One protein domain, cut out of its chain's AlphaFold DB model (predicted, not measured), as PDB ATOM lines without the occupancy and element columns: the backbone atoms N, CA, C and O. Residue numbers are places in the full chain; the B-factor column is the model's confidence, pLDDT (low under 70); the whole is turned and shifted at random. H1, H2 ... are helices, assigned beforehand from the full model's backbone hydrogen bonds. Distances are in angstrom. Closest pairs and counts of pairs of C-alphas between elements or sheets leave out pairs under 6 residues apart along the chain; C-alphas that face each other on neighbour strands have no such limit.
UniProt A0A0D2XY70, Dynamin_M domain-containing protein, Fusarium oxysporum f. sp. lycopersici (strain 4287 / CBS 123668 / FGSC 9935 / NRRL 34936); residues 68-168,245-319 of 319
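This is residues 68 to 168 and 245 to 319 of the 319 residues of the protein "Dynamin_M domain-containing protein" of Fusarium oxysporum f. sp. lycopersici (strain 4287 / CBS 123668 / FGSC 9935 / NRRL 34936) (UniProt A0A0D2XY70). Two long helices, H7 and H9, run side by side in opposite ways as the core; a hairpin of H1 and H2 packs on H7, H8 folds back on the last part of H7, and a hairpin of H5 and H6 packs on H9. The short helices H3 and H4 lie on a far excursion of the chain between H2 and H5, where residues 117 to 122 stick out. The printed part has 176 residues with nine named helices, H1 to H9 in chain order, and no named strand: the class is all helix. It is only just compact, close to loose, with a radius of gyration of the C-alphas of 18.5 A and spans of 55 by 45 by 30 A.

The hub is H7, residues 247 to 268, touching four other helices. Its residues 248 to 257 touch H9, residues 295 to 316, at a shallow tilt of 34 degrees, only just short of steep, opposite ways; the closest C-alphas, of Phe 249 and Val 308, are 6.2 A apart. H1, residues 78 to 90, touches residues 252 to 262 of H7 at a steep tilt of 42 degrees, the same way, closest at the C-alphas of Arg 79 and Ala 255, 5.4 A. H2, residues 98 to 103, forms a helical hairpin with H1, the C-alphas of Val 81 and Leu 103 being closest at 6.2 A. H8, residues 280 to 290, forms a hairpin with H7; the closest C-alphas, of Gly 268 and Met 286, are 4.5 A apart. H5, residues 131 to 148, and H6, residues 158 to 166, form a third hairpin, closest at the C-alphas of Val 138 and Ile 162, 7.0 A. Both touch H9, H5 at a steep tilt of 66 degrees with Val 138 and Met 299 closest, C-alphas 6.4 A apart, and H6 at 56 degrees with Tyr 163 and Ile 306 closest, 6.1 A between C-alphas. H3, residues 113 to 117, and H4, residues 120 to 125, only just touch, with 3 pairs of C-alphas within 8 A, and only at the corner; Leu 116 and Phe 122 have the closest C-alphas, 7.0 A. Every O i to N i+4 pair is within hydrogen-bond range in H1, H2, H3, H7 and H8; the counts are 12 of 14 in H5, 4 of 5 in H6, 17 of 18 in H9 and 0 of 2 in H4, where 2 of 3 O i to N i+3 pairs are within range.

H7 is 32.2 A from first to last C-alpha, beginning at (220.232, 229.269, 340.019). H9 is 30.9 A and ends at C-alpha 316, (218.369, 240.127, 336.277). H5 is 26.4 A, H1 18.3 A.

The farthest C-alphas, of Pro 120 and Ile 278, are 57.7 A apart. Residues 169 to 244 are not printed; C-alphas 168 and 245 are 22.9 A apart across the cut. The link from H7 to H8 is long. Mean pLDDT of the printed part is 79.1, with 40 residues under 70, among them 109 to 127.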
ATOM      1  N   PHE A  68     229.865 250.885 343.871       87.38
ATOM      2  CA  PHE A  68     230.722 251.674 344.755       87.38
ATOM      3  C   PHE A  68     232.169 251.167 344.729       87.38
ATOM      4  O   PHE A  68     233.092 251.978 344.709       87.38
ATOM      5  N   TRP A  69     232.353 249.846 344.654       88.19
ATOM      6  CA  TRP A  69     233.647 249.182 344.504       88.19
ATOM      7  C   TRP A  69     233.768 248.446 343.178       88.19
ATOM      8  O   TRP A  69     232.786 247.899 342.659       88.19
ATOM      9  N   ARG A  70     235.012 248.377 342.699       79.19
ATOM     10  CA  ARG A  70     235.425 247.522 341.594       79.19
ATOM     11  C   ARG A  70     236.102 246.293 342.172       79.19
ATOM     12  O   ARG A  70     236.897 246.403 343.101       79.19
ATOM     13  N   PHE A  71     235.770 245.130 341.634       77.94
ATOM     14  CA  PHE A  71     236.411 243.886 342.039       77.94
ATOM     15  C   PHE A  71     237.606 243.631 341.120       77.94
ATOM     16  O   PHE A  71     237.449 243.649 339.901       77.94
ATOM     17  N   ASP A  72     238.787 243.401 341.698       73.31
ATOM     18  CA  ASP A  72     240.059 243.277 340.962       73.31
ATOM     19  C   ASP A  72     240.069 242.138 339.932       73.31
ATOM     20  O   ASP A  72     240.894 242.111 339.032       73.31
ATOM     21  N   ASP A  73     239.156 241.183 340.064       78.19
ATOM     22  CA  ASP A  73     238.962 240.008 339.219       78.19
ATOM     23  C   ASP A  73     237.623 240.069 338.453       78.19
ATOM     24  O   ASP A  73     236.955 239.051 338.222       78.19
ATOM     25  N   GLU A  74     237.182 241.279 338.105       76.25
ATOM     26  CA  GLU A  74     236.081 241.531 337.175       76.25
ATOM     27  C   GLU A  74     236.388 240.944 335.783       76.25
ATOM     28  O   GLU A  74     237.515 240.993 335.306       76.25
ATOM     29  N   GLY A  75     235.395 240.328 335.135       78.31
ATOM     30  CA  GLY A  75     235.567 239.670 333.829       78.31
ATOM     31  C   GLY A  75     236.194 238.268 333.875       78.31
ATOM     32  O   GLY A  75     236.069 237.512 332.916       78.31
ATOM     33  N   VAL A  76     236.791 237.858 334.998       87.44
ATOM     34  CA  VAL A  76     237.348 236.506 335.148       87.44
ATOM     35  C   VAL A  76     236.228 235.470 335.310       87.44
ATOM     36  O   VAL A  76     235.371 235.598 336.188       87.44
ATOM     37  N   ASP A  77     236.267 234.400 334.506       90.06
ATOM     38  CA  ASP A  77     235.431 233.210 334.705       90.06
ATOM     39  C   ASP A  77     236.139 232.208 335.637       90.06
ATOM     40  O   ASP A  77     237.059 231.495 335.210       90.06
ATOM     41  N   PRO A  78     235.712 232.085 336.909       92.06
ATOM     42  CA  PRO A  78     236.367 231.196 337.859       92.06
ATOM     43  C   PRO A  78     236.245 229.717 337.477       92.06
ATOM     44  O   PRO A  78     237.109 228.920 337.848       92.06
ATOM     45  N   ARG A  79     235.204 229.325 336.729       92.44
ATOM     46  CA  ARG A  79     235.019 227.938 336.295       92.44
ATOM     47  C   ARG A  79     236.019 227.580 335.203       92.44
ATOM     48  O   ARG A  79     236.648 226.527 335.303       92.44
ATOM     49  N   ALA A  80     236.194 228.456 334.215       93.12
ATOM     50  CA  ALA A  80     237.203 228.281 333.175       93.12
ATOM     51  C   ALA A  80     238.611 228.192 333.782       93.12
ATOM     52  O   ALA A  80     239.362 227.274 333.458       93.12
ATOM     53  N   VAL A  81     238.933 229.074 334.737       93.94
ATOM     54  CA  VAL A  81     240.223 229.039 335.444       93.94
ATOM     55  C   VAL A  81     240.442 227.703 336.151       93.94
ATOM     56  O   VAL A  81     241.479 227.069 335.961       93.94
ATOM     57  N   CYS A  82     239.468 227.245 336.942       92.75
ATOM     58  CA  CYS A  82     239.599 225.975 337.655       92.75
ATOM     59  C   CYS A  82     239.716 224.783 336.698       92.75
ATOM     60  O   CYS A  82     240.506 223.880 336.953       92.75
ATOM     61  N   SER A  83     238.961 224.786 335.595       92.88
ATOM     62  CA  SER A  83     239.041 223.739 334.571       92.88
ATOM     63  C   SER A  83     240.429 223.687 333.935       92.88
ATOM     64  O   SER A  83     241.024 222.618 333.837       92.88
ATOM     65  N   ASN A  84     240.974 224.844 333.552       91.88
ATOM     66  CA  ASN A  84     242.309 224.943 332.965       91.88
ATOM     67  C   ASN A  84     243.393 224.505 333.956       91.88
ATOM     68  O   ASN A  84     244.344 223.826 333.574       91.88
ATOM     69  N   TYR A  85     243.234 224.851 335.235       90.31
ATOM     70  CA  TYR A  85     244.158 224.428 336.281       90.31
ATOM     71  C   TYR A  85     244.085 222.917 336.551       90.31
ATOM     72  O   TYR A  85     245.119 222.280 336.724       90.31
ATOM     73  N   GLY A  86     242.888 222.322 336.512       87.94
ATOM     74  CA  GLY A  86     242.713 220.869 336.595       87.94
ATOM     75  C   GLY A  86     243.441 220.139 335.465       87.94
ATOM     76  O   GLY A  86     244.254 219.260 335.729       87.94
ATOM     77  N   VAL A  87     243.257 220.589 334.218       89.44
ATOM     78  CA  VAL A  87     243.970 220.046 333.046       89.44
ATOM     79  C   VAL A  87     245.491 220.193 333.185       89.44
ATOM     80  O   VAL A  87     246.238 219.293 332.805       89.44
ATOM     81  N   PHE A  88     245.968 221.312 333.735       86.69
ATOM     82  CA  PHE A  88     247.390 221.520 334.011       86.69
ATOM     83  C   PHE A  88     247.942 220.483 335.008       86.69
ATOM     84  O   PHE A  88     249.001 219.901 334.754       86.69
ATOM     85  N   ILE A  89     247.213 220.217 336.099       83.56
ATOM     86  CA  ILE A  89     247.579 219.204 337.101       83.56
ATOM     87  C   ILE A  89     247.562 217.797 336.490       83.56
ATOM     88  O   ILE A  89     248.535 217.057 336.642       83.56
ATOM     89  N   ASP A  90     246.493 217.437 335.778       85.38
ATOM     90  CA  ASP A  90     246.313 216.100 335.193       85.38
ATOM     91  C   ASP A  90     247.419 215.763 334.186       85.38
ATOM     92  O   ASP A  90     247.910 214.633 334.130       85.38
ATOM     93  N   ASN A  91     247.872 216.768 333.434       83.69
ATOM     94  CA  ASN A  91     248.951 216.630 332.461       83.69
ATOM     95  C   ASN A  91     250.360 216.655 333.080       83.69
ATOM     96  O   ASN A  91     251.334 216.549 332.333       83.69
ATOM     97  N   LYS A  92     250.490 216.803 334.409       72.44
ATOM     98  CA  LYS A  92     251.773 216.884 335.135       72.44
ATOM     99  C   LYS A  92     252.766 217.863 334.494       72.44
ATOM    100  O   LYS A  92     253.946 217.553 334.347       72.44
ATOM    101  N   GLN A  93     252.295 219.028 334.052       65.25
ATOM    102  CA  GLN A  93     253.172 220.001 333.403       65.25
ATOM    103  C   GLN A  93     254.132 220.635 334.420       65.25
ATOM    104  O   GLN A  93     253.724 221.405 335.283       65.25
ATOM    105  N   GLU A  94     255.428 220.363 334.276       62.88
ATOM    106  CA  GLU A  94     256.501 220.896 335.132       62.88
ATOM    107  C   GLU A  94     257.004 222.273 334.663       62.88
ATOM    108  O   GLU A  94     258.199 222.554 334.688       62.88
ATOM    109  N   GLN A  95     256.114 223.142 334.173       66.81
ATOM    110  CA  GLN A  95     256.505 224.506 333.810       66.81
ATOM    111  C   GLN A  95     256.293 225.452 334.998       66.81
ATOM    112  O   GLN A  95     255.144 225.831 335.268       66.81
ATOM    113  N   PRO A  96     257.367 225.863 335.704       62.09
ATOM    114  CA  PRO A  96     257.256 226.873 336.748       62.09
ATOM    115  C   PRO A  96     256.718 228.173 336.135       62.09
ATOM    116  O   PRO A  96     257.119 228.579 335.047       62.09
ATOM    117  N   GLY A  97     255.739 228.790 336.800       75.50
ATOM    118  CA  GLY A  97     255.065 230.013 336.344       75.50
ATOM    119  C   GLY A  97     253.748 229.791 335.589       75.50
ATOM    120  O   GLY A  97     252.800 230.548 335.808       75.50
ATOM    121  N   LYS A  98     253.597 228.711 334.802       85.12
ATOM    122  CA  LYS A  98     252.363 228.479 334.016       85.12
ATOM    123  C   LYS A  98     251.125 228.276 334.895       85.12
ATOM    124  O   LYS A  98     250.056 228.807 334.604       85.12
ATOM    125  N   ALA A  99     251.283 227.564 336.011       85.56
ATOM    126  CA  ALA A  99     250.234 227.394 337.017       85.56
ATOM    127  C   ALA A  99     249.726 228.738 337.567       85.56
ATOM    128  O   ALA A  99     248.522 228.935 337.736       85.56
ATOM    129  N   ARG A 100     250.650 229.673 337.823       88.12
ATOM    130  CA  ARG A 100     250.330 230.997 338.354       88.12
ATOM    131  C   ARG A 100     249.570 231.832 337.334       88.12
ATOM    132  O   ARG A 100     248.564 232.426 337.701       88.12
ATOM    133  N   GLU A 101     250.005 231.833 336.076       89.19
ATOM    134  CA  GLU A 101     249.298 232.520 334.985       89.19
ATOM    135  C   GLU A 101     247.851 232.037 334.850       89.19
ATOM    136  O   GLU A 101     246.943 232.844 334.667       89.19
ATOM    137  N   ILE A 102     247.620 230.725 334.977       89.69
ATOM    138  CA  ILE A 102     246.273 230.151 334.913       89.69
ATOM    139  C   ILE A 102     245.436 230.607 336.114       89.69
ATOM    140  O   ILE A 102     244.310 231.055 335.934       89.69
ATOM    141  N   LEU A 103     245.967 230.489 337.336       89.69
ATOM    142  CA  LEU A 103     245.229 230.759 338.581       89.69
ATOM    143  C   LEU A 103     244.990 232.246 338.863       89.69
ATOM    144  O   LEU A 103     244.022 232.607 339.549       89.69
ATOM    145  N   PHE A 104     245.877 233.103 338.371       90.19
ATOM    146  CA  PHE A 104     245.842 234.552 338.532       90.19
ATOM    147  C   PHE A 104     245.837 235.206 337.149       90.19
ATOM    148  O   PHE A 104     246.803 235.886 336.797       90.19
ATOM    149  N   PRO A 105     244.778 234.977 336.351       89.31
ATOM    150  CA  PRO A 105     244.693 235.594 335.043       89.31
ATOM    151  C   PRO A 105     244.630 237.109 335.223       89.31
ATOM    152  O   PRO A 105     243.921 237.603 336.106       89.31
ATOM    153  N   THR A 106     245.357 237.840 334.381       84.12
ATOM    154  CA  THR A 106     245.164 239.284 334.271       84.12
ATOM    155  C   THR A 106     243.745 239.512 333.755       84.12
ATOM    156  O   THR A 106     243.411 238.988 332.691       84.12
ATOM    157  N   PRO A 107     242.890 240.235 334.494       78.38
ATOM    158  CA  PRO A 107     241.561 240.548 334.011       78.38
ATOM    159  C   PRO A 107     241.674 241.409 332.756       78.38
ATOM    160  O   PRO A 107     242.410 242.397 332.737       78.38
ATOM    161  N   GLU A 108     240.927 241.048 331.720       71.88
ATOM    162  CA  GLU A 108     240.660 241.918 330.579       71.88
ATOM    163  C   GLU A 108     239.264 242.507 330.799       71.88
ATOM    164  O   GLU A 108     238.276 241.909 330.362       71.88
ATOM    165  N   PRO A 109     239.133 243.608 331.569       65.75
ATOM    166  CA  PRO A 109     237.832 244.219 331.764       65.75
ATOM    167  C   PRO A 109     237.295 244.648 330.402       65.75
ATOM    168  O   PRO A 109     238.023 245.208 329.581       65.75
ATOM    169  N   GLU A 110     236.013 244.390 330.169       65.06
ATOM    170  CA  GLU A 110     235.314 244.918 329.003       65.06
ATOM    171  C   GLU A 110     235.434 246.453 329.037       65.06
ATOM    172  O   GLU A 110     234.945 247.100 329.962       65.06
ATOM    173  N   ASP A 111     236.168 247.030 328.081       64.81
ATOM    174  CA  ASP A 111     236.432 248.469 328.026       64.81
ATOM    175  C   ASP A 111     235.199 249.208 327.503       64.81
ATOM    176  O   ASP A 111     235.011 249.350 326.297       64.81
ATOM    177  N   TYR A 112     234.378 249.692 328.433       66.12
ATOM    178  CA  TYR A 112     233.215 250.531 328.140       66.12
ATOM    179  C   TYR A 112     233.547 252.032 328.115       66.12
ATOM    180  O   TYR A 112     232.644 252.865 327.996       66.12
ATOM    181  N   THR A 113     234.824 252.426 328.250       63.22
ATOM    182  CA  THR A 113     235.190 253.851 328.346       63.22
ATOM    183  C   THR A 113     234.879 254.618 327.067       63.22
ATOM    184  O   THR A 113     234.596 255.812 327.131       63.22
ATOM    185  N   LYS A 114     234.896 253.966 325.899       64.75
ATOM    186  CA  LYS A 114     234.544 254.614 324.625       64.75
ATOM    187  C   LYS A 114     233.058 254.948 324.554       64.75
ATOM    188  O   LYS A 114     232.710 256.051 324.143       64.75
ATOM    189  N   GLU A 115     232.199 254.024 324.970       63.94
ATOM    190  CA  GLU A 115     230.750 254.203 325.031       63.94
ATOM    191  C   GLU A 115     230.353 255.232 326.099       63.94
ATOM    192  O   GLU A 115     229.445 256.029 325.873       63.94
ATOM    193  N   LEU A 116     231.059 255.254 327.234       62.47
ATOM    194  CA  LEU A 116     230.811 256.187 328.337       62.47
ATOM    195  C   LEU A 116     231.272 257.613 328.036       62.47
ATOM    196  O   LEU A 116     230.521 258.549 328.289       62.47
ATOM    197  N   LYS A 117     232.453 257.794 327.427       63.03
ATOM    198  CA  LYS A 117     232.972 259.116 327.015       63.03
ATOM    199  C   LYS A 117     232.082 259.830 325.998       63.03
ATOM    200  O   LYS A 117     232.206 261.036 325.811       63.03
ATOM    201  N   ALA A 118     231.180 259.107 325.335       62.59
ATOM    202  CA  ALA A 118     230.165 259.719 324.486       62.59
ATOM    203  C   ALA A 118     229.098 260.492 325.290       62.59
ATOM    204  O   ALA A 118     228.332 261.253 324.697       62.59
ATOM    205  N   ILE A 119     229.037 260.320 326.618       61.53
ATOM    206  CA  ILE A 119     228.060 260.953 327.503       61.53
ATOM    207  C   ILE A 119     228.773 261.642 328.687       61.53
ATOM    208  O   ILE A 119     229.034 261.005 329.707       61.53
ATOM    209  N   PRO A 120     229.023 262.963 328.600       58.84
ATOM    210  CA  PRO A 120     229.863 263.692 329.552       58.84
ATOM    211  C   PRO A 120     229.460 263.605 331.029       58.84
ATOM    212  O   PRO A 120     230.332 263.615 331.883       58.84
ATOM    213  N   ALA A 121     228.171 263.524 331.384       61.62
ATOM    214  CA  ALA A 121     227.805 263.655 332.807       61.62
ATOM    215  C   ALA A 121     227.843 262.348 333.624       61.62
ATOM    216  O   ALA A 121     227.697 262.403 334.835       61.62
ATOM    217  N   PHE A 122     228.181 261.202 333.013       64.94
ATOM    218  CA  PHE A 122     228.543 260.008 333.794       64.94
ATOM    219  C   PHE A 122     230.016 260.000 334.251       64.94
ATOM    220  O   PHE A 122     230.391 259.132 335.039       64.94
ATOM    221  N   GLU A 123     230.835 260.972 333.821       62.16
ATOM    222  CA  GLU A 123     232.214 261.160 334.307       62.16
ATOM    223  C   GLU A 123     232.247 261.416 335.827       62.16
ATOM    224  O   GLU A 123     233.124 260.919 336.529       62.16
ATOM    225  N   GLU A 124     231.238 262.102 336.377       60.91
ATOM    226  CA  GLU A 124     231.135 262.371 337.821       60.91
ATOM    227  C   GLU A 124     230.875 261.100 338.652       60.91
ATOM    228  O   GLU A 124     231.191 261.043 339.844       60.91
ATOM    229  N   HIS A 125     230.333 260.052 338.025       64.56
ATOM    230  CA  HIS A 125     230.071 258.756 338.649       64.56
ATOM    231  C   HIS A 125     231.177 257.719 338.388       64.56
ATOM    232  O   HIS A 125     231.135 256.626 338.966       64.56
ATOM    233  N   GLU A 126     232.190 258.071 337.588       64.06
ATOM    234  CA  GLU A 126     233.296 257.192 337.191       64.06
ATOM    235  C   GLU A 126     234.191 256.787 338.370       64.06
ATOM    236  O   GLU A 126     234.821 255.730 338.334       64.06
ATOM    237  N   HIS A 127     234.218 257.576 339.453       67.19
ATOM    238  CA  HIS A 127     235.041 257.240 340.609       67.19
ATOM    239  C   HIS A 127     234.485 256.017 341.347       67.19
ATOM    240  O   HIS A 127     233.554 256.098 342.154       67.19
ATOM    241  N   VAL A 128     235.101 254.868 341.108       75.56
ATOM    242  CA  VAL A 128     234.891 253.640 341.870       75.56
ATOM    243  C   VAL A 128     236.000 253.518 342.914       75.56
ATOM    244  O   VAL A 128     237.171 253.741 342.616       75.56
ATOM    245  N   GLU A 129     235.637 253.202 344.156       82.38
ATOM    246  CA  GLU A 129     236.615 253.036 345.229       82.38
ATOM    247  C   GLU A 129     237.433 251.746 345.025       82.38
ATOM    248  O   GLU A 129     236.877 250.722 344.600       82.38
ATOM    249  N   PRO A 130     238.739 251.761 345.350       81.69
ATOM    250  CA  PRO A 130     239.598 250.594 345.201       81.69
ATOM    251  C   PRO A 130     239.215 249.477 346.178       81.69
ATOM    252  O   PRO A 130     238.575 249.709 347.210       81.69
ATOM    253  N   PHE A 131     239.672 248.257 345.890       81.88
ATOM    254  CA  PHE A 131     239.404 247.081 346.719       81.88
ATOM    255  C   PHE A 131     239.855 247.249 348.183       81.88
ATOM    256  O   PHE A 131     239.165 246.804 349.099       81.88
ATOM    257  N   ASP A 132     240.933 247.990 348.452       85.12
ATOM    258  CA  ASP A 132     241.374 248.276 349.826       85.12
ATOM    259  C   ASP A 132     240.288 248.981 350.658       85.12
ATOM    260  O   ASP A 132     240.070 248.663 351.828       85.12
ATOM    261  N   LYS A 133     239.508 249.878 350.039       87.75
ATOM    262  CA  LYS A 133     238.377 250.544 350.705       87.75
ATOM    263  C   LYS A 133     237.221 249.594 350.978       87.75
ATOM    264  O   LYS A 133     236.506 249.773 351.970       87.75
ATOM    265  N   PHE A 134     237.027 248.590 350.126       88.62
ATOM    266  CA  PHE A 134     236.091 247.504 350.401       88.62
ATOM    267  C   PHE A 134     236.531 246.736 351.652       88.62
ATOM    268  O   PHE A 134     235.737 246.580 352.582       88.62
ATOM    269  N   VAL A 135     237.806 246.336 351.719       87.50
ATOM    270  CA  VAL A 135     238.377 245.612 352.867       87.50
ATOM    271  C   VAL A 135     238.229 246.416 354.159       87.50
ATOM    272  O   VAL A 135     237.748 245.875 355.161       87.50
ATOM    273  N   ASP A 136     238.555 247.708 354.133       88.94
ATOM    274  CA  ASP A 136     238.400 248.613 355.277       88.94
ATOM    275  C   ASP A 136     236.940 248.698 355.739       88.94
ATOM    276  O   ASP A 136     236.637 248.586 356.934       88.94
ATOM    277  N   THR A 137     236.014 248.852 354.789       90.81
ATOM    278  CA  THR A 137     234.580 248.963 355.076       90.81
ATOM    279  C   THR A 137     234.047 247.679 355.698       90.81
ATOM    280  O   THR A 137     233.396 247.726 356.746       90.81
ATOM    281  N   VAL A 138     234.343 246.524 355.099       89.19
ATOM    282  CA  VAL A 138     233.903 245.218 355.603       89.19
ATOM    283  C   VAL A 138     234.494 244.950 356.981       89.19
ATOM    284  O   VAL A 138     233.752 244.600 357.897       89.19
ATOM    285  N   THR A 139     235.791 245.195 357.172       87.12
ATOM    286  CA  THR A 139     236.471 245.018 358.465       87.12
ATOM    287  C   THR A 139     235.857 245.898 359.552       87.12
ATOM    288  O   THR A 139     235.570 245.427 360.655       87.12
ATOM    289  N   SER A 140     235.595 247.170 359.245       88.00
ATOM    290  CA  SER A 140     234.948 248.109 360.165       88.00
ATOM    291  C   SER A 140     233.545 247.644 360.569       88.00
ATOM    292  O   SER A 140     233.194 247.657 361.752       88.00
ATOM    293  N   LYS A 141     232.742 247.161 359.610       86.69
ATOM    294  CA  LYS A 141     231.400 246.624 359.889       86.69
ATOM    295  C   LYS A 141     231.474 245.319 360.684       86.69
ATOM    296  O   LYS A 141     230.772 245.204 361.685       86.69
ATOM    297  N   LEU A 142     232.358 244.389 360.317       82.62
ATOM    298  CA  LEU A 142     232.586 243.131 361.039       82.62
ATOM    299  C   LEU A 142     232.959 243.370 362.503       82.62
ATOM    300  O   LEU A 142     232.431 242.686 363.371       82.62
ATOM    301  N   ARG A 143     233.793 244.373 362.812       81.06
ATOM    302  CA  ARG A 143     234.113 244.737 364.207       81.06
ATOM    303  C   ARG A 143     232.875 245.131 365.014       81.06
ATOM    304  O   ARG A 143     232.793 244.790 366.189       81.06
ATOM    305  N   ARG A 144     231.904 245.811 364.396       80.31
ATOM    306  CA  ARG A 144     230.641 246.193 365.056       80.31
ATOM    307  C   ARG A 144     229.746 244.978 365.315       80.31
ATOM    308  O   ARG A 144     229.131 244.912 366.371       80.31
ATOM    309  N   PHE A 145     229.720 244.009 364.397       73.69
ATOM    310  CA  PHE A 145     229.008 242.737 364.586       73.69
ATOM    311  C   PHE A 145     229.730 241.774 365.541       73.69
ATOM    312  O   PHE A 145     229.079 240.981 366.218       73.69
ATOM    313  N   GLY A 146     231.059 241.863 365.644       65.94
ATOM    314  CA  GLY A 146     231.901 240.970 366.445       65.94
ATOM    315  C   GLY A 146     231.605 240.986 367.946       65.94
ATOM    316  O   GLY A 146     231.879 240.003 368.620       65.94
ATOM    317  N   ALA A 147     230.972 242.042 368.473       64.50
ATOM    318  CA  ALA A 147     230.471 242.052 369.854       64.50
ATOM    319  C   ALA A 147     229.315 241.055 370.087       64.50
ATOM    320  O   ALA A 147     229.040 240.683 371.223       64.50
ATOM    321  N   SER A 148     228.645 240.621 369.017       66.94
ATOM    322  CA  SER A 148     227.473 239.734 369.036       66.94
ATOM    323  C   SER A 148     227.722 238.360 368.402       66.94
ATOM    324  O   SER A 148     226.784 237.583 368.248       66.94
ATOM    325  N   GLN A 149     228.968 238.043 368.022       71.00
ATOM    326  CA  GLN A 149     229.280 236.860 367.223       71.00
ATOM    327  C   GLN A 149     230.576 236.152 367.660       71.00
ATOM    328  O   GLN A 149     231.594 236.816 367.859       71.00
ATOM    329  N   PRO A 150     230.584 234.803 367.743       73.31
ATOM    330  CA  PRO A 150     231.810 234.038 367.936       73.31
ATOM    331  C   PRO A 150     232.830 234.253 366.801       73.31
ATOM    332  O   PRO A 150     232.433 234.319 365.632       73.31
ATOM    333  N   PRO A 151     234.141 234.289 367.105       70.06
ATOM    334  CA  PRO A 151     235.186 234.338 366.087       70.06
ATOM    335  C   PRO A 151     235.038 233.225 365.040       70.06
ATOM    336  O   PRO A 151     234.755 232.076 365.371       70.06
ATOM    337  N   GLY A 152     235.235 233.574 363.767       70.25
ATOM    338  CA  GLY A 152     235.203 232.629 362.646       70.25
ATOM    339  C   GLY A 152     233.813 232.339 362.064       70.25
ATOM    340  O   GLY A 152     233.736 231.721 361.002       70.25
ATOM    341  N   VAL A 153     232.724 232.803 362.682       76.62
ATOM    342  CA  VAL A 153     231.363 232.702 362.124       76.62
ATOM    343  C   VAL A 153     231.005 234.022 361.431       76.62
ATOM    344  O   VAL A 153     231.353 235.080 361.943       76.62
ATOM    345  N   ILE A 154     230.319 233.973 360.282       76.19
ATOM    346  CA  ILE A 154     229.828 235.169 359.568       76.19
ATOM    347  C   ILE A 154     228.363 235.403 359.933       76.19
ATOM    348  O   ILE A 154     227.542 234.499 359.793       76.19
ATOM    349  N   ASN A 155     228.021 236.596 360.417       80.38
ATOM    350  CA  ASN A 155     226.630 236.995 360.620       80.38
ATOM    351  C   ASN A 155     226.055 237.381 359.253       80.38
ATOM    352  O   ASN A 155     226.563 238.299 358.613       80.38
ATOM    353  N   SER A 156     224.996 236.698 358.816       84.19
ATOM    354  CA  SER A 156     224.325 236.958 357.538       84.19
ATOM    355  C   SER A 156     223.803 238.387 357.386       84.19
ATOM    356  O   SER A 156     223.687 238.872 356.261       84.19
ATOM    357  N   ASP A 157     223.554 239.090 358.488       85.44
ATOM    358  CA  ASP A 157     223.075 240.475 358.486       85.44
ATOM    359  C   ASP A 157     224.099 241.450 357.891       85.44
ATOM    360  O   ASP A 157     223.756 242.573 357.511       85.44
ATOM    361  N   ILE A 158     225.364 241.033 357.756       87.75
ATOM    362  CA  ILE A 158     226.382 241.855 357.109       87.75
ATOM    363  C   ILE A 158     226.178 241.964 355.597       87.75
ATOM    364  O   ILE A 158     226.494 243.012 355.031       87.75
ATOM    365  N   TYR A 159     225.635 240.939 354.927       90.56
ATOM    366  CA  TYR A 159     225.524 240.964 353.466       90.56
ATOM    367  C   TYR A 159     224.601 242.088 352.975       90.56
ATOM    368  O   TYR A 159     225.043 242.868 352.132       90.56
ATOM    369  N   PRO A 160     223.376 242.272 353.515       91.06
ATOM    370  CA  PRO A 160     222.546 243.422 353.165       91.06
ATOM    371  C   PRO A 160     223.249 244.755 353.441       91.06
ATOM    372  O   PRO A 160     223.210 245.656 352.612       91.06
ATOM    373  N   VAL A 161     223.954 244.883 354.571       90.69
ATOM    374  CA  VAL A 161     224.659 246.124 354.936       90.69
ATOM    375  C   VAL A 161     225.730 246.493 353.912       90.69
ATOM    376  O   VAL A 161     225.813 247.657 353.526       90.69
ATOM    377  N   ILE A 162     226.544 245.529 353.481       92.38
ATOM    378  CA  ILE A 162     227.605 245.768 352.495       92.38
ATOM    379  C   ILE A 162     227.016 245.959 351.095       92.38
ATOM    380  O   ILE A 162     227.449 246.855 350.376       92.38
ATOM    381  N   TYR A 163     225.984 245.194 350.729       92.56
ATOM    382  CA  TYR A 163     225.311 245.336 349.438       92.56
ATOM    383  C   TYR A 163     224.738 246.740 349.242       92.56
ATOM    384  O   TYR A 163     224.957 247.337 348.196       92.56
ATOM    385  N   ARG A 164     224.090 247.311 350.267       91.44
ATOM    386  CA  ARG A 164     223.551 248.681 350.205       91.44
ATOM    387  C   ARG A 164     224.616 249.735 349.923       91.44
ATOM    388  O   ARG A 164     224.342 250.706 349.227       91.44
ATOM    389  N   VAL A 165     225.833 249.544 350.435       91.31
ATOM    390  CA  VAL A 165     226.956 250.425 350.091       91.31
ATOM    391  C   VAL A 165     227.352 250.214 348.631       91.31
ATOM    392  O   VAL A 165     227.481 251.199 347.908       91.31
ATOM    393  N   GLN A 166     227.446 248.959 348.173       91.00
ATOM    394  CA  GLN A 166     227.793 248.641 346.783       91.00
ATOM    395  C   GLN A 166     226.827 249.263 345.766       91.00
ATOM    396  O   GLN A 166     227.286 249.732 344.730       91.00
ATOM    397  N   VAL A 167     225.521 249.293 346.055       90.50
ATOM    398  CA  VAL A 167     224.486 249.847 345.156       90.50
ATOM    399  C   VAL A 167     224.111 251.303 345.451       90.50
ATOM    400  O   VAL A 167     223.155 251.825 344.885       90.50
ATOM    401  N   SER A 168     224.844 251.987 346.333       88.44
ATOM    402  CA  SER A 168     224.486 253.335 346.809       88.44
ATOM    403  C   SER A 168     224.370 254.393 345.702       88.44
ATOM    404  O   SER A 168     223.649 255.374 345.871       88.44
ATOM    405  N   THR A 245     216.266 233.728 343.637       83.56
ATOM    406  CA  THR A 245     215.852 232.432 343.074       83.56
ATOM    407  C   THR A 245     216.681 232.060 341.843       83.56
ATOM    408  O   THR A 245     216.476 231.000 341.254       83.56
ATOM    409  N   ASN A 246     217.627 232.914 341.439       85.00
ATOM    410  CA  ASN A 246     218.454 232.676 340.268       85.00
ATOM    411  C   ASN A 246     219.488 231.572 340.564       85.00
ATOM    412  O   ASN A 246     220.421 231.762 341.348       85.00
ATOM    413  N   ASN A 247     219.343 230.428 339.889       85.94
ATOM    414  CA  ASN A 247     220.232 229.269 340.019       85.94
ATOM    415  C   ASN A 247     221.697 229.568 339.638       85.94
ATOM    416  O   ASN A 247     222.614 228.870 340.088       85.94
ATOM    417  N   GLU A 248     221.944 230.620 338.854       87.88
ATOM    418  CA  GLU A 248     223.298 231.072 338.545       87.88
ATOM    419  C   GLU A 248     224.036 231.584 339.777       87.88
ATOM    420  O   GLU A 248     225.253 231.436 339.835       87.88
ATOM    421  N   PHE A 249     223.334 232.152 340.768       90.38
ATOM    422  CA  PHE A 249     223.968 232.677 341.978       90.38
ATOM    423  C   PHE A 249     224.767 231.583 342.687       90.38
ATOM    424  O   PHE A 249     225.965 231.740 342.920       90.38
ATOM    425  N   ARG A 250     224.125 230.439 342.960       89.88
ATOM    426  CA  ARG A 250     224.777 229.294 343.611       89.88
ATOM    427  C   ARG A 250     225.961 228.801 342.784       89.88
ATOM    428  O   ARG A 250     227.063 228.673 343.301       89.88
ATOM    429  N   THR A 251     225.736 228.597 341.489       91.31
ATOM    430  CA  THR A 251     226.738 228.051 340.565       91.31
ATOM    431  C   THR A 251     227.981 228.942 340.463       91.31
ATOM    432  O   THR A 251     229.107 228.446 340.475       91.31
ATOM    433  N   LYS A 252     227.788 230.265 340.377       91.56
ATOM    434  CA  LYS A 252     228.873 231.253 340.309       91.56
ATOM    435  C   LYS A 252     229.600 231.378 341.648       91.56
ATOM    436  O   LYS A 252     230.825 231.409 341.659       91.56
ATOM    437  N   LEU A 253     228.870 231.401 342.765       92.81
ATOM    438  CA  LEU A 253     229.459 231.468 344.107       92.81
ATOM    439  C   LEU A 253     230.327 230.240 344.415       92.81
ATOM    440  O   LEU A 253     231.434 230.376 344.930       92.81
ATOM    441  N   GLU A 254     229.853 229.043 344.071       91.81
ATOM    442  CA  GLU A 254     230.626 227.807 344.219       91.81
ATOM    443  C   GLU A 254     231.905 227.830 343.377       91.81
ATOM    444  O   GLU A 254     232.964 227.447 343.872       91.81
ATOM    445  N   ALA A 255     231.841 228.336 342.142       92.94
ATOM    446  CA  ALA A 255     233.018 228.453 341.286       92.94
ATOM    447  C   ALA A 255     234.071 229.413 341.870       92.94
ATOM    448  O   ALA A 255     235.256 229.081 341.877       92.94
ATOM    449  N   TRP A 256     233.659 230.559 342.424       92.12
ATOM    450  CA  TRP A 256     234.572 231.491 343.101       92.12
ATOM    451  C   TRP A 256     235.226 230.882 344.345       92.12
ATOM    452  O   TRP A 256     236.445 230.967 344.523       92.12
ATOM    453  N   ARG A 257     234.446 230.173 345.167       90.25
ATOM    454  CA  ARG A 257     234.974 229.425 346.317       90.25
ATOM    455  C   ARG A 257     235.962 228.340 345.880       90.25
ATOM    456  O   ARG A 257     237.027 228.219 346.479       90.25
ATOM    457  N   MET A 258     235.655 227.603 344.813       91.06
ATOM    458  CA  MET A 258     236.545 226.590 344.239       91.06
ATOM    459  C   MET A 258     237.865 227.193 343.751       91.06
ATOM    460  O   MET A 258     238.928 226.670 344.079       91.06
ATOM    461  N   LEU A 259     237.816 228.329 343.052       91.50
ATOM    462  CA  LEU A 259     239.016 229.042 342.613       91.50
ATOM    463  C   LEU A 259     239.889 229.468 343.797       91.50
ATOM    464  O   LEU A 259     241.114 229.356 343.752       91.50
ATOM    465  N   ARG A 260     239.267 229.913 344.891       88.06
ATOM    466  CA  ARG A 260     239.983 230.245 346.125       88.06
ATOM    467  C   ARG A 260     240.710 229.033 346.702       88.06
ATOM    468  O   ARG A 260     241.880 229.153 347.061       88.06
ATOM    469  N   TYR A 261     240.056 227.871 346.743       87.19
ATOM    470  CA  TYR A 261     240.689 226.626 347.180       87.19
ATOM    471  C   TYR A 261     241.839 226.212 346.262       87.19
ATOM    472  O   TYR A 261     242.903 225.858 346.761       87.19
ATOM    473  N   ALA A 262     241.677 226.324 344.943       89.25
ATOM    474  CA  ALA A 262     242.741 226.024 343.984       89.25
ATOM    475  C   ALA A 262     243.970 226.930 344.187       89.25
ATOM    476  O   ALA A 262     245.103 226.453 344.230       89.25
ATOM    477  N   ARG A 263     243.754 228.235 344.402       88.81
ATOM    478  CA  ARG A 263     244.824 229.200 344.716       88.81
ATOM    479  C   ARG A 263     245.516 228.894 346.045       88.81
ATOM    480  O   ARG A 263     246.731 229.052 346.144       88.81
ATOM    481  N   ALA A 264     244.764 228.481 347.062       85.81
ATOM    482  CA  ALA A 264     245.320 228.097 348.356       85.81
ATOM    483  C   ALA A 264     246.133 226.796 348.274       85.81
ATOM    484  O   ALA A 264     247.232 226.723 348.818       85.81
ATOM    485  N   PHE A 265     245.634 225.805 347.530       84.69
ATOM    486  CA  PHE A 265     246.354 224.567 347.235       84.69
ATOM    487  C   PHE A 265     247.686 224.859 346.543       84.69
ATOM    488  O   PHE A 265     248.732 224.437 347.025       84.69
ATOM    489  N   TYR A 266     247.654 225.667 345.480       85.69
ATOM    490  CA  TYR A 266     248.847 226.101 344.757       85.69
ATOM    491  C   TYR A 266     249.882 226.778 345.665       85.69
ATOM    492  O   TYR A 266     251.064 226.455 345.600       85.69
ATOM    493  N   LYS A 267     249.445 227.688 346.544       83.94
ATOM    494  CA  LYS A 267     250.343 228.335 347.510       83.94
ATOM    495  C   LYS A 267     250.939 227.336 348.501       83.94
ATOM    496  O   LYS A 267     252.122 227.433 348.794       83.94
ATOM    497  N   GLY A 268     250.136 226.395 348.995       80.38
ATOM    498  CA  GLY A 268     250.581 225.422 349.989       80.38
ATOM    499  C   GLY A 268     251.592 224.403 349.467       80.38
ATOM    500  O   GLY A 268     252.424 223.945 350.235       80.38
ATOM    501  N   ILE A 269     251.577 224.077 348.171       79.06
ATOM    502  CA  ILE A 269     252.597 223.209 347.546       79.06
ATOM    503  C   ILE A 269     253.884 223.964 347.159       79.06
ATOM    504  O   ILE A 269     254.676 223.458 346.368       79.06
ATOM    505  N   GLY A 270     254.095 225.175 347.688       74.75
ATOM    506  CA  GLY A 270     255.283 225.998 347.429       74.75
ATOM    507  C   GLY A 270     255.178 226.935 346.217       74.75
ATOM    508  O   GLY A 270     256.119 227.669 345.913       74.75
ATOM    509  N   GLY A 271     254.022 226.992 345.547       78.88
ATOM    510  CA  GLY A 271     253.771 227.933 344.457       78.88
ATOM    511  C   GLY A 271     254.654 227.684 343.233       78.88
ATOM    512  O   GLY A 271     254.429 226.740 342.479       78.88
ATOM    513  N   GLU A 272     255.605 228.586 342.977       70.62
ATOM    514  CA  GLU A 272     256.563 228.461 341.866       70.62
ATOM    515  C   GLU A 272     257.728 227.509 342.209       70.62
ATOM    516  O   GLU A 272     258.307 226.913 341.302       70.62
ATOM    517  N   GLU A 273     258.022 227.304 343.499       68.25
ATOM    518  CA  GLU A 273     259.034 226.364 343.992       68.25
ATOM    519  C   GLU A 273     258.342 225.114 344.544       68.25
ATOM    520  O   GLU A 273     257.953 225.067 345.710       68.25
ATOM    521  N   ALA A 274     258.149 224.105 343.691       60.88
ATOM    522  CA  ALA A 274     257.421 222.891 344.054       60.88
ATOM    523  C   ALA A 274     258.031 222.207 345.295       60.88
ATOM    524  O   ALA A 274     259.189 221.784 345.286       60.88
ATOM    525  N   GLN A 275     257.233 222.084 346.356       62.88
ATOM    526  CA  GLN A 275     257.537 221.290 347.546       62.88
ATOM    527  C   GLN A 275     256.774 219.962 347.513       62.88
ATOM    528  O   GLN A 275     255.783 219.811 346.794       62.88
ATOM    529  N   ASP A 276     257.219 218.993 348.320       60.69
ATOM    530  CA  ASP A 276     256.535 217.707 348.451       60.69
ATOM    531  C   ASP A 276     255.053 217.886 348.826       60.69
ATOM    532  O   ASP A 276     254.692 218.577 349.786       60.69
ATOM    533  N   LEU A 277     254.188 217.195 348.077       60.25
ATOM    534  CA  LEU A 277     252.723 217.221 348.193       60.25
ATOM    535  C   LEU A 277     252.197 216.809 349.580       60.25
ATOM    536  O   LEU A 277     251.040 217.072 349.901       60.25
ATOM    537  N   ILE A 278     253.018 216.142 350.394       63.06
ATOM    538  CA  ILE A 278     252.604 215.507 351.648       63.06
ATOM    539  C   ILE A 278     253.552 215.934 352.769       63.06
ATOM    540  O   ILE A 278     254.341 215.145 353.284       63.06
ATOM    541  N   SER A 279     253.475 217.204 353.166       73.44
ATOM    542  CA  SER A 279     254.138 217.674 354.380       73.44
ATOM    543  C   SER A 279     253.160 218.394 355.309       73.44
ATOM    544  O   SER A 279     252.198 219.033 354.876       73.44
ATOM    545  N   THR A 280     253.408 218.318 356.620       76.31
ATOM    546  CA  THR A 280     252.673 219.111 357.623       76.31
ATOM    547  C   THR A 280     252.761 220.606 357.317       76.31
ATOM    548  O   THR A 280     251.823 221.349 357.594       76.31
ATOM    549  N   ARG A 281     253.868 221.039 356.700       77.06
ATOM    550  CA  ARG A 281     254.063 222.408 356.229       77.06
ATOM    551  C   ARG A 281     253.092 222.752 355.099       77.06
ATOM    552  O   ARG A 281     252.394 223.746 355.234       77.06
ATOM    553  N   THR A 282     252.959 221.894 354.089       77.50
ATOM    554  CA  THR A 282     251.993 222.037 352.983       77.50
ATOM    555  C   THR A 282     250.576 222.207 353.523       77.50
ATOM    556  O   THR A 282     249.883 223.163 353.188       77.50
ATOM    557  N   LEU A 283     250.155 221.326 354.439       77.25
ATOM    558  CA  LEU A 283     248.831 221.410 355.065       77.25
ATOM    559  C   LEU A 283     248.657 222.683 355.902       77.25
ATOM    560  O   LEU A 283     247.588 223.284 355.868       77.25
ATOM    561  N   SER A 284     249.691 223.115 356.626       79.19
ATOM    562  CA  SER A 284     249.672 224.354 357.411       79.19
ATOM    563  C   SER A 284     249.597 225.602 356.524       79.19
ATOM    564  O   SER A 284     248.836 226.523 356.812       79.19
ATOM    565  N   GLU A 285     250.329 225.635 355.411       79.00
ATOM    566  CA  GLU A 285     250.326 226.739 354.446       79.00
ATOM    567  C   GLU A 285     249.006 226.795 353.661       79.00
ATOM    568  O   GLU A 285     248.434 227.875 353.485       79.00
ATOM    569  N   MET A 286     248.450 225.641 353.275       78.75
ATOM    570  CA  MET A 286     247.082 225.548 352.753       78.75
ATOM    571  C   MET A 286     246.073 226.055 353.782       78.75
ATOM    572  O   MET A 286     245.242 226.899 353.468       78.75
ATOM    573  N   TRP A 287     246.161 225.593 355.031       76.62
ATOM    574  CA  TRP A 287     245.254 226.012 356.096       76.62
ATOM    575  C   TRP A 287     245.337 227.515 356.363       76.62
ATOM    576  O   TRP A 287     244.308 228.169 356.490       76.62
ATOM    577  N   THR A 288     246.544 228.079 356.386       76.38
ATOM    578  CA  THR A 288     246.786 229.512 356.607       76.38
ATOM    579  C   THR A 288     246.325 230.351 355.415       76.38
ATOM    580  O   THR A 288     245.811 231.448 355.593       76.38
ATOM    581  N   SER A 289     246.449 229.838 354.188       72.50
ATOM    582  CA  SER A 289     245.942 230.518 352.989       72.50
ATOM    583  C   SER A 289     244.426 230.366 352.790       72.50
ATOM    584  O   SER A 289     243.811 231.236 352.175       72.50
ATOM    585  N   MET A 290     243.810 229.311 353.336       70.56
ATOM    586  CA  MET A 290     242.351 229.098 353.399       70.56
ATOM    587  C   MET A 290     241.687 229.774 354.616       70.56
ATOM    588  O   MET A 290     240.468 229.947 354.636       70.56
ATOM    589  N   ASP A 291     242.497 230.095 355.624       61.53
ATOM    590  CA  ASP A 291     242.218 230.589 356.977       61.53
ATOM    591  C   ASP A 291     240.789 230.379 357.507       61.53
ATOM    592  O   ASP A 291     239.960 231.288 357.589       61.53
ATOM    593  N   LEU A 292     240.504 229.147 357.930       52.47
ATOM    594  CA  LEU A 292     239.194 228.703 358.417       52.47
ATOM    595  C   LEU A 292     238.725 229.380 359.728       52.47
ATOM    596  O   LEU A 292     237.592 229.132 360.145       52.47
ATOM    597  N   SER A 293     239.536 230.252 360.346       54.53
ATOM    598  CA  SER A 293     239.250 230.880 361.650       54.53
ATOM    599  C   SER A 293     239.291 232.418 361.688       54.53
ATOM    600  O   SER A 293     238.914 233.005 362.702       54.53
ATOM    601  N   ASN A 294     239.696 233.095 360.607       64.62
ATOM    602  CA  ASN A 294     240.094 234.507 360.671       64.62
ATOM    603  C   ASN A 294     239.163 235.471 359.913       64.62
ATOM    604  O   ASN A 294     238.430 235.098 358.991       64.62
ATOM    605  N   GLN A 295     239.233 236.753 360.283       70.25
ATOM    606  CA  GLN A 295     238.500 237.865 359.667       70.25
ATOM    607  C   GLN A 295     238.719 237.954 358.150       70.25
ATOM    608  O   GLN A 295     237.789 238.306 357.426       70.25
ATOM    609  N   ASN A 296     239.887 237.538 357.657       73.88
ATOM    610  CA  ASN A 296     240.196 237.510 356.226       73.88
ATOM    611  C   ASN A 296     239.274 236.570 355.433       73.88
ATOM    612  O   ASN A 296     238.799 236.950 354.363       73.88
ATOM    613  N   ARG A 297     238.941 235.376 355.951       74.56
ATOM    614  CA  ARG A 297     237.982 234.480 355.277       74.56
ATOM    615  C   ARG A 297     236.600 235.101 355.213       74.56
ATOM    616  O   ARG A 297     235.954 235.020 354.172       74.56
ATOM    617  N   MET A 298     236.162 235.706 356.318       81.62
ATOM    618  CA  MET A 298     234.869 236.385 356.377       81.62
ATOM    619  C   MET A 298     234.802 237.494 355.330       81.62
ATOM    620  O   MET A 298     233.831 237.564 354.587       81.62
ATOM    621  N   MET A 299     235.869 238.285 355.203       85.19
ATOM    622  CA  MET A 299     235.976 239.322 354.183       85.19
ATOM    623  C   MET A 299     235.859 238.750 352.767       85.19
ATOM    624  O   MET A 299     235.008 239.208 352.010       85.19
ATOM    625  N   TYR A 300     236.637 237.722 352.414       83.94
ATOM    626  CA  TYR A 300     236.588 237.158 351.062       83.94
ATOM    627  C   TYR A 300     235.285 236.392 350.768       83.94
ATOM    628  O   TYR A 300     234.878 236.277 349.616       83.94
ATOM    629  N   ASP A 301     234.616 235.805 351.765       86.69
ATOM    630  CA  ASP A 301     233.283 235.216 351.555       86.69
ATOM    631  C   ASP A 301     232.225 236.306 351.327       86.69
ATOM    632  O   ASP A 301     231.437 236.200 350.392       86.69
ATOM    633  N   ILE A 302     232.281 237.405 352.091       89.75
ATOM    634  CA  ILE A 302     231.457 238.598 351.847       89.75
ATOM    635  C   ILE A 302     231.733 239.160 350.455       89.75
ATOM    636  O   ILE A 302     230.784 239.423 349.724       89.75
ATOM    637  N   HIS A 303     232.997 239.291 350.059       89.50
ATOM    638  CA  HIS A 303     233.384 239.699 348.711       89.50
ATOM    639  C   HIS A 303     232.690 238.854 347.642       89.50
ATOM    640  O   HIS A 303     231.952 239.403 346.828       89.50
ATOM    641  N   ASP A 304     232.857 237.531 347.673       89.69
ATOM    642  CA  ASP A 304     232.308 236.654 346.636       89.69
ATOM    643  C   ASP A 304     230.775 236.682 346.621       89.69
ATOM    644  O   ASP A 304     230.168 236.736 345.551       89.69
ATOM    645  N   VAL A 305     230.131 236.698 347.795       91.69
ATOM    646  CA  VAL A 305     228.669 236.802 347.896       91.69
ATOM    647  C   VAL A 305     228.179 238.117 347.298       91.69
ATOM    648  O   VAL A 305     227.276 238.096 346.461       91.69
ATOM    649  N   ILE A 306     228.771 239.251 347.679       92.56
ATOM    650  CA  ILE A 306     228.365 240.577 347.195       92.56
ATOM    651  C   ILE A 306     228.646 240.714 345.701       92.56
ATOM    652  O   ILE A 306     227.764 241.150 344.967       92.56
ATOM    653  N   LYS A 307     229.815 240.272 345.232       89.75
ATOM    654  CA  LYS A 307     230.197 240.262 343.816       89.75
ATOM    655  C   LYS A 307     229.205 239.473 342.972       89.75
ATOM    656  O   LYS A 307     228.692 239.977 341.971       89.75
ATOM    657  N   VAL A 308     228.911 238.232 343.364       91.06
ATOM    658  CA  VAL A 308     227.999 237.370 342.604       91.06
ATOM    659  C   VAL A 308     226.569 237.894 342.684       91.06
ATOM    660  O   VAL A 308     225.881 237.915 341.665       91.06
ATOM    661  N   TYR A 309     226.123 238.357 343.854       91.06
ATOM    662  CA  TYR A 309     224.778 238.906 344.018       91.06
ATOM    663  C   TYR A 309     224.584 240.170 343.175       91.06
ATOM    664  O   TYR A 309     223.622 240.245 342.413       91.06
ATOM    665  N   TYR A 310     225.530 241.110 343.239       88.94
ATOM    666  CA  TYR A 310     225.552 242.319 342.418       88.94
ATOM    667  C   TYR A 310     225.523 241.977 340.925       88.94
ATOM    668  O   TYR A 310     224.643 242.428 340.196       88.94
ATOM    669  N   GLY A 311     226.414 241.089 340.474       85.56
ATOM    670  CA  GLY A 311     226.482 240.684 339.070       85.56
ATOM    671  C   GLY A 311     225.254 239.911 338.577       85.56
ATOM    672  O   GLY A 311     224.977 239.903 337.378       85.56
ATOM    673  N   VAL A 312     224.514 239.235 339.459       86.31
ATOM    674  CA  VAL A 312     223.207 238.654 339.122       86.31
ATOM    675  C   VAL A 312     222.155 239.752 339.037       86.31
ATOM    676  O   VAL A 312     221.412 239.779 338.068       86.31
ATOM    677  N   ARG A 313     222.114 240.690 339.985       84.56
ATOM    678  CA  ARG A 313     221.108 241.762 340.033       84.56
ATOM    679  C   ARG A 313     221.190 242.718 338.852       84.56
ATOM    680  O   ARG A 313     220.164 242.978 338.238       84.56
ATOM    681  N   VAL A 314     222.397 243.128 338.465       78.38
ATOM    682  CA  VAL A 314     222.612 243.962 337.272       78.38
ATOM    683  C   VAL A 314     222.170 243.245 335.989       78.38
ATOM    684  O   VAL A 314     221.702 243.887 335.062       78.38
ATOM    685  N   ARG A 315     222.261 241.907 335.916       70.88
ATOM    686  CA  ARG A 315     221.766 241.137 334.756       70.88
ATOM    687  C   ARG A 315     220.265 240.836 334.827       70.88
ATOM    688  O   ARG A 315     219.594 240.813 333.805       70.88
ATOM    689  N   SER A 316     219.743 240.574 336.024       56.38
ATOM    690  CA  SER A 316     218.369 240.127 336.277       56.38
ATOM    691  C   SER A 316     217.350 241.260 336.434       56.38
ATOM    692  O   SER A 316     216.200 240.960 336.723       56.38
ATOM    693  N   GLY A 317     217.706 242.525 336.175       51.75
ATOM    694  CA  GLY A 317     216.715 243.587 335.910       51.75
ATOM    695  C   GLY A 317     215.810 243.309 334.692       51.75
ATOM    696  O   GLY A 317     214.916 244.090 334.398       51.75
ATOM    697  N   HIS A 318     216.040 242.189 334.001       39.62
ATOM    698  CA  HIS A 318     215.291 241.659 332.866       39.62
ATOM    699  C   HIS A 318     214.230 240.634 333.302       39.62
ATOM    700  O   HIS A 318     214.340 239.445 332.986       39.62
ATOM    701  N   GLY A 319     213.224 241.085 334.047       30.11
ATOM    702  CA  GLY A 319     212.048 240.290 334.403       30.11
ATOM    703  C   GLY A 319     210.790 241.126 334.375       30.11
ATOM    704  O   GLY A 319     210.719 242.044 335.220       30.11
TER     705      GLY A 319